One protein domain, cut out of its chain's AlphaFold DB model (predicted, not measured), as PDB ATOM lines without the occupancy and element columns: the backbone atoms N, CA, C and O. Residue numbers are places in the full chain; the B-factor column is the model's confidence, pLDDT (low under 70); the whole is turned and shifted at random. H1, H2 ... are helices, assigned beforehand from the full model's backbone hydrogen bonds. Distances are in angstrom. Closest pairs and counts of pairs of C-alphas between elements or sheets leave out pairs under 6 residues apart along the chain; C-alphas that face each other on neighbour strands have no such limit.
ATOM      1  N   TYR A 114     120.849 115.482  95.619       86.50
ATOM      2  CA  TYR A 114     120.403 116.709  96.307       86.50
ATOM      3  C   TYR A 114     118.984 116.626  96.923       86.50
ATOM      4  O   TYR A 114     118.322 117.646  97.117       86.50
ATOM      5  N   GLY A 115     118.487 115.422  97.228       82.44
ATOM      6  CA  GLY A 115     117.185 115.213  97.865       82.44
ATOM      7  C   GLY A 115     115.983 115.610  97.005       82.44
ATOM      8  O   GLY A 115     114.940 115.977  97.547       82.44
ATOM      9  N   GLY A 116     116.110 115.585  95.676       81.75
ATOM     10  CA  GLY A 116     115.027 115.984  94.771       81.75
ATOM     11  C   GLY A 116     115.018 117.474  94.409       81.75
ATOM     12  O   GLY A 116     114.067 117.923  93.767       81.75
ATOM     13  N   ILE A 117     116.013 118.247  94.857       83.12
ATOM     14  CA  ILE A 117     116.123 119.684  94.592       83.12
ATOM     15  C   ILE A 117     117.082 119.904  93.422       83.12
ATOM     16  O   ILE A 117     118.265 119.585  93.516       83.12
ATOM     17  N   THR A 118     116.576 120.503  92.345       86.50
ATOM     18  CA  THR A 118     117.384 120.915  91.193       86.50
ATOM     19  C   THR A 118     118.492 121.886  91.639       86.50
ATOM     20  O   THR A 118     118.168 122.938  92.200       86.50
ATOM     21  N   PRO A 119     119.783 121.564  91.430       85.69
ATOM     22  CA  PRO A 119     120.887 122.445  91.789       85.69
ATOM     23  C   PRO A 119     121.006 123.620  90.808       85.69
ATOM     24  O   PRO A 119     120.585 123.540  89.654       85.69
ATOM     25  N   ASP A 120     121.625 124.713  91.259       85.12
ATOM     26  CA  ASP A 120     121.865 125.884  90.415       85.12
ATOM     27  C   ASP A 120     122.684 125.520  89.164       85.12
ATOM     28  O   ASP A 120     123.640 124.741  89.215       85.12
ATOM     29  N   GLY A 121     122.338 126.129  88.030       83.62
ATOM     30  CA  GLY A 121     123.075 125.976  86.773       83.62
ATOM     31  C   GLY A 121     122.593 124.853  85.853       83.62
ATOM     32  O   GLY A 121     123.107 124.785  84.737       83.62
ATOM     33  N   ILE A 122     121.605 124.055  86.275       84.75
ATOM     34  CA  ILE A 122     120.869 123.105  85.424       84.75
ATOM     35  C   ILE A 122     119.351 123.281  85.587       84.75
ATOM     36  O   ILE A 122     118.885 123.822  86.592       84.75
ATOM     37  N   ASN A 123     118.571 122.870  84.589       88.00
ATOM     38  CA  ASN A 123     117.102 122.897  84.614       88.00
ATOM     39  C   ASN A 123     116.495 121.554  85.076       88.00
ATOM     40  O   ASN A 123     117.206 120.607  85.405       88.00
ATOM     41  N   ASN A 124     115.161 121.474  85.139       84.31
ATOM     42  CA  ASN A 124     114.463 120.278  85.624       84.31
ATOM     43  C   ASN A 124     114.606 119.083  84.674       84.31
ATOM     44  O   ASN A 124     114.625 117.940  85.125       84.31
ATOM     45  N   GLU A 125     114.697 119.330  83.369       84.56
ATOM     46  CA  GLU A 125     114.911 118.292  82.365       84.56
ATOM     47  C   GLU A 125     116.313 117.680  82.498       84.56
ATOM     48  O   GLU A 125     116.464 116.460  82.506       84.56
ATOM     49  N   GLU A 126     117.332 118.516  82.674       86.44
ATOM     50  CA  GLU A 126     118.715 118.107  82.947       86.44
ATOM     51  C   GLU A 126     118.832 117.408  84.306       86.44
ATOM     52  O   GLU A 126     119.570 116.441  84.460       86.44
ATOM     53  N   TYR A 127     118.047 117.831  85.293       86.81
ATOM     54  CA  TYR A 127     117.984 117.161  86.585       86.81
ATOM     55  C   TYR A 127     117.391 115.744  86.496       86.81
ATOM     56  O   TYR A 127     117.883 114.828  87.151       86.81
ATOM     57  N   ALA A 128     116.399 115.516  85.630       85.19
ATOM     58  CA  ALA A 128     115.910 114.164  85.353       85.19
ATOM     59  C   ALA A 128     116.976 113.287  84.667       85.19
ATOM     60  O   ALA A 128     117.012 112.078  84.890       85.19
ATOM     61  N   GLN A 129     117.864 113.880  83.860       86.00
ATOM     62  CA  GLN A 129     119.015 113.169  83.288       86.00
ATOM     63  C   GLN A 129     120.056 112.838  84.361       86.00
ATOM     64  O   GLN A 129     120.581 111.728  84.374       86.00
ATOM     65  N   LEU A 130     120.313 113.762  85.293       87.38
ATOM     66  CA  LEU A 130     121.171 113.507  86.449       87.38
ATOM     67  C   LEU A 130     120.672 112.289  87.240       87.38
ATOM     68  O   LEU A 130     121.471 111.412  87.543       87.38
ATOM     69  N   GLU A 131     119.366 112.204  87.516       86.06
ATOM     70  CA  GLU A 131     118.750 111.066  88.221       86.06
ATOM     71  C   GLU A 131     118.938 109.721  87.519       86.06
ATOM     72  O   GLU A 131     119.057 108.706  88.195       86.06
ATOM     73  N   GLN A 132     118.973 109.707  86.186       84.75
ATOM     74  CA  GLN A 132     119.189 108.485  85.406       84.75
ATOM     75  C   GLN A 132     120.666 108.092  85.318       84.75
ATOM     76  O   GLN A 132     120.979 106.913  85.172       84.75
ATOM     77  N   ASN A 133     121.572 109.069  85.382       87.94
ATOM     78  CA  ASN A 133     123.000 108.852  85.152       87.94
ATOM     79  C   ASN A 133     123.792 108.592  86.441       87.94
ATOM     80  O   ASN A 133     124.942 108.154  86.371       87.94
ATOM     81  N   VAL A 134     123.215 108.868  87.612       87.56
ATOM     82  CA  VAL A 134     123.838 108.544  88.902       87.56
ATOM     83  C   VAL A 134     123.489 107.122  89.358       87.56
ATOM     84  O   VAL A 134     122.355 106.678  89.182       87.56
ATOM     85  N   PRO A 135     124.436 106.392  89.974       85.25
ATOM     86  CA  PRO A 135     124.160 105.069  90.521       85.25
ATOM     87  C   PRO A 135     123.213 105.150  91.726       85.25
ATOM     88  O   PRO A 135     123.146 106.170  92.418       85.25
ATOM     89  N   ASN A 136     122.528 104.047  92.027       82.69
ATOM     90  CA  ASN A 136     121.712 103.935  93.232       82.69
ATOM     91  C   ASN A 136     122.613 104.037  94.488       82.69
ATOM     92  O   ASN A 136     123.613 103.320  94.579       82.69
ATOM     93  N   PRO A 137     122.292 104.900  95.475       80.12
ATOM     94  CA  PRO A 137     123.131 105.105  96.657       80.12
ATOM     95  C   PRO A 137     123.259 103.872  97.563       80.12
ATOM     96  O   PRO A 137     124.160 103.845  98.400       80.12
ATOM     97  N   ASN A 138     122.386 102.871  97.417       81.50
ATOM     98  CA  ASN A 138     122.475 101.610  98.156       81.50
ATOM     99  C   ASN A 138     123.397 100.578  97.489       81.50
ATOM    100  O   ASN A 138     123.815  99.629  98.153       81.50
ATOM    101  N   ASP A 139     123.735 100.773  96.213       84.06
ATOM    102  CA  ASP A 139     124.545  99.831  95.433       84.06
ATOM    103  C   ASP A 139     126.036 100.198  95.427       84.06
ATOM    104  O   ASP A 139     126.892  99.349  95.168       84.06
ATOM    105  N   VAL A 140     126.366 101.455  95.736       83.12
ATOM    106  CA  VAL A 140     127.740 101.976  95.749       83.12
ATOM    107  C   VAL A 140     128.118 102.571  97.103       83.12
ATOM    108  O   VAL A 140     127.284 102.830  97.968       83.12
ATOM    109  N   SER A 141     129.414 102.818  97.306       87.00
ATOM    110  CA  SER A 141     129.868 103.534  98.501       87.00
ATOM    111  C   SER A 141     129.397 104.995  98.496       87.00
ATOM    112  O   SER A 141     129.258 105.615  97.444       87.00
ATOM    113  N   THR A 142     129.227 105.594  99.679       81.38
ATOM    114  CA  THR A 142     128.839 107.011  99.805       81.38
ATOM    115  C   THR A 142     129.799 107.957  99.077       81.38
ATOM    116  O   THR A 142     129.370 108.951  98.498       81.38
ATOM    117  N   GLU A 143     131.101 107.666  99.096       85.69
ATOM    118  CA  GLU A 143     132.107 108.472  98.396       85.69
ATOM    119  C   GLU A 143     131.937 108.389  96.876       85.69
ATOM    120  O   GLU A 143     131.976 109.407  96.188       85.69
ATOM    121  N   GLU A 144     131.697 107.186  96.363       87.69
ATOM    122  CA  GLU A 144     131.480 106.940  94.941       87.69
ATOM    123  C   GLU A 144     130.181 107.570  94.439       87.69
ATOM    124  O   GLU A 144     130.198 108.237  93.406       87.69
ATOM    125  N   TYR A 145     129.099 107.450  95.206       88.38
ATOM    126  CA  TYR A 145     127.839 108.130  94.920       88.38
ATOM    127  C   TYR A 145     128.026 109.650  94.855       88.38
ATOM    128  O   TYR A 145     127.681 110.283  93.859       88.38
ATOM    129  N   ASN A 146     128.637 110.245  95.885       89.56
ATOM    130  CA  ASN A 146     128.851 111.693  95.939       89.56
ATOM    131  C   ASN A 146     129.738 112.187  94.790       89.56
ATOM    132  O   ASN A 146     129.498 113.266  94.244       89.56
ATOM    133  N   ARG A 147     130.751 111.399  94.410       91.31
ATOM    134  CA  ARG A 147     131.596 111.696  93.253       91.31
ATOM    135  C   ARG A 147     130.787 111.667  91.957       91.31
ATOM    136  O   ARG A 147     130.862 112.634  91.208       91.31
ATOM    137  N   ALA A 148     129.990 110.623  91.726       90.56
ATOM    138  CA  ALA A 148     129.156 110.502  90.529       90.56
ATOM    139  C   ALA A 148     128.139 111.651  90.415       90.56
ATOM    140  O   ALA A 148     128.021 112.268  89.358       90.56
ATOM    141  N   VAL A 149     127.469 112.007  91.519       89.88
ATOM    142  CA  VAL A 149     126.555 113.160  91.573       89.88
ATOM    143  C   VAL A 149     127.276 114.450  91.183       89.88
ATOM    144  O   VAL A 149     126.757 115.228  90.381       89.88
ATOM    145  N   TYR A 150     128.472 114.689  91.726       91.88
ATOM    146  CA  TYR A 150     129.246 115.892  91.434       91.88
ATOM    147  C   TYR A 150     129.712 115.954  89.973       91.88
ATOM    148  O   TYR A 150     129.525 116.976  89.312       91.88
ATOM    149  N   GLU A 151     130.311 114.871  89.475       92.75
ATOM    150  CA  GLU A 151     130.842 114.787  88.112       92.75
ATOM    151  C   GLU A 151     129.743 115.034  87.079       92.75
ATOM    152  O   GLU A 151     129.911 115.859  86.177       92.75
ATOM    153  N   GLU A 152     128.584 114.407  87.267       90.31
ATOM    154  CA  GLU A 152     127.510 114.488  86.286       90.31
ATOM    155  C   GLU A 152     126.730 115.803  86.371       90.31
ATOM    156  O   GLU A 152     126.352 116.365  85.342       90.31
ATOM    157  N   THR A 153     126.626 116.398  87.565       91.38
ATOM    158  CA  THR A 153     126.150 117.784  87.705       91.38
ATOM    159  C   THR A 153     127.063 118.754  86.948       91.38
ATOM    160  O   THR A 153     126.584 119.613  86.207       91.38
ATOM    161  N   ALA A 154     128.385 118.625  87.102       90.06
ATOM    162  CA  ALA A 154     129.347 119.519  86.458       90.06
ATOM    163  C   ALA A 154     129.319 119.398  84.926       90.06
ATOM    164  O   ALA A 154     129.418 120.405  84.219       90.06
ATOM    165  N   LYS A 155     129.148 118.180  84.407       91.19
ATOM    166  CA  LYS A 155     129.000 117.927  82.972       91.19
ATOM    167  C   LYS A 155     127.749 118.596  82.404       91.19
ATOM    168  O   LYS A 155     127.857 119.331  81.424       91.19
ATOM    169  N   LEU A 156     126.597 118.421  83.055       87.06
ATOM    170  CA  LEU A 156     125.341 119.047  82.633       87.06
ATOM    171  C   LEU A 156     125.427 120.580  82.664       87.06
ATOM    172  O   LEU A 156     125.006 121.240  81.719       87.06
ATOM    173  N   GLN A 157     126.061 121.162  83.686       87.81
ATOM    174  CA  GLN A 157     126.299 122.610  83.741       87.81
ATOM    175  C   GLN A 157     127.180 123.102  82.583       87.81
ATOM    176  O   GLN A 157     126.917 124.160  82.002       87.81
ATOM    177  N   ALA A 158     128.227 122.350  82.231       86.88
ATOM    178  CA  ALA A 158     129.092 122.684  81.105       86.88
ATOM    179  C   ALA A 158     128.342 122.595  79.766       86.88
ATOM    180  O   ALA A 158     128.491 123.480  78.920       86.88
ATOM    181  N   GLU A 159     127.505 121.573  79.580       79.94
ATOM    182  CA  GLU A 159     126.652 121.411  78.397       79.94
ATOM    183  C   GLU A 159     125.601 122.524  78.292       79.94
ATOM    184  O   GLU A 159     125.451 123.126  77.225       79.94
ATOM    185  N   HIS A 160     124.963 122.893  79.404       75.06
ATOM    186  CA  HIS A 160     124.003 123.993  79.475       75.06
ATOM    187  C   HIS A 160     124.645 125.338  79.076       75.06
ATOM    188  O   HIS A 160     124.088 126.098  78.278       75.06
ATOM    189  N   GLN A 161     125.873 125.619  79.532       62.28
ATOM    190  CA  GLN A 161     126.624 126.819  79.127       62.28
ATOM    191  C   GLN A 161     127.066 126.806  77.655       62.28
ATOM    192  O   GLN A 161     127.158 127.866  77.025       62.28
ATOM    193  N   ASN A 162     127.324 125.628  77.088       58.56
ATOM    194  CA  ASN A 162     127.697 125.475  75.681       58.56
ATOM    195  C   ASN A 162     126.471 125.597  74.753       58.56
ATOM    196  O   ASN A 162     126.548 126.212  73.689       58.56
ATOM    197  N   GLY A 163     125.306 125.109  75.194       51.34
ATOM    198  CA  GLY A 163     124.018 125.312  74.524       51.34
ATOM    199  C   GLY A 163     123.571 126.779  74.511       51.34
ATOM    200  O   GLY A 163     122.960 127.233  73.541       51.34
ATOM    201  N   ASN A 164     123.943 127.549  75.540       47.44
ATOM    202  CA  ASN A 164     123.611 128.972  75.646       47.44
ATOM    203  C   ASN A 164     124.521 129.887  74.795       47.44
ATOM    204  O   ASN A 164     124.112 130.984  74.429       47.44
TER     205      ASN A 164
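AT A GLANCE: This is residues 114 to 164 of the 208 residues of the protein "Peptidase" of Staphylococcus gallinarum (UniProt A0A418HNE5). An unequal helical hairpin: the long helix H2 makes the length of a rod, and the short helix H1 packs slantwise on its middle, with residues 138 to 143 sticking out at the turn. The printed part has 51 residues, with two named helices, H1 then H2, and no named strand; the class is all helix. It is compact, with a radius of gyration of the C-alphas of 11.0 A and spans of 35 by 17 by 15 A.

IN THESE COORDINATES: Residues 114 to 123 come before H1, residues 124 to 133, which begins at C-alpha 124 (114.463, 120.278, 85.624). H2, residues 142 to 164, is 33.1 A long and ends at C-alpha 164 (123.611, 128.972, 75.646).

HOW THE PARTS SIT: H1 and H2 form a helical hairpin and run opposite ways at a steep tilt of 41 degrees. They touch, H2 with residues 149 to 156 alone; the closest C-alphas, of Leu 130 and Glu 152, are 6.4 A apart. In both helices every O i to N i+4 pair is within hydrogen-bond range.

THE WHOLE: The C-alphas farthest apart, of Asn 138 and Asn 164, are 35.4 A apart. The printed part has no cut, and the link from H1 to H2 is short. Residues 161 to 164 have pLDDT under 70.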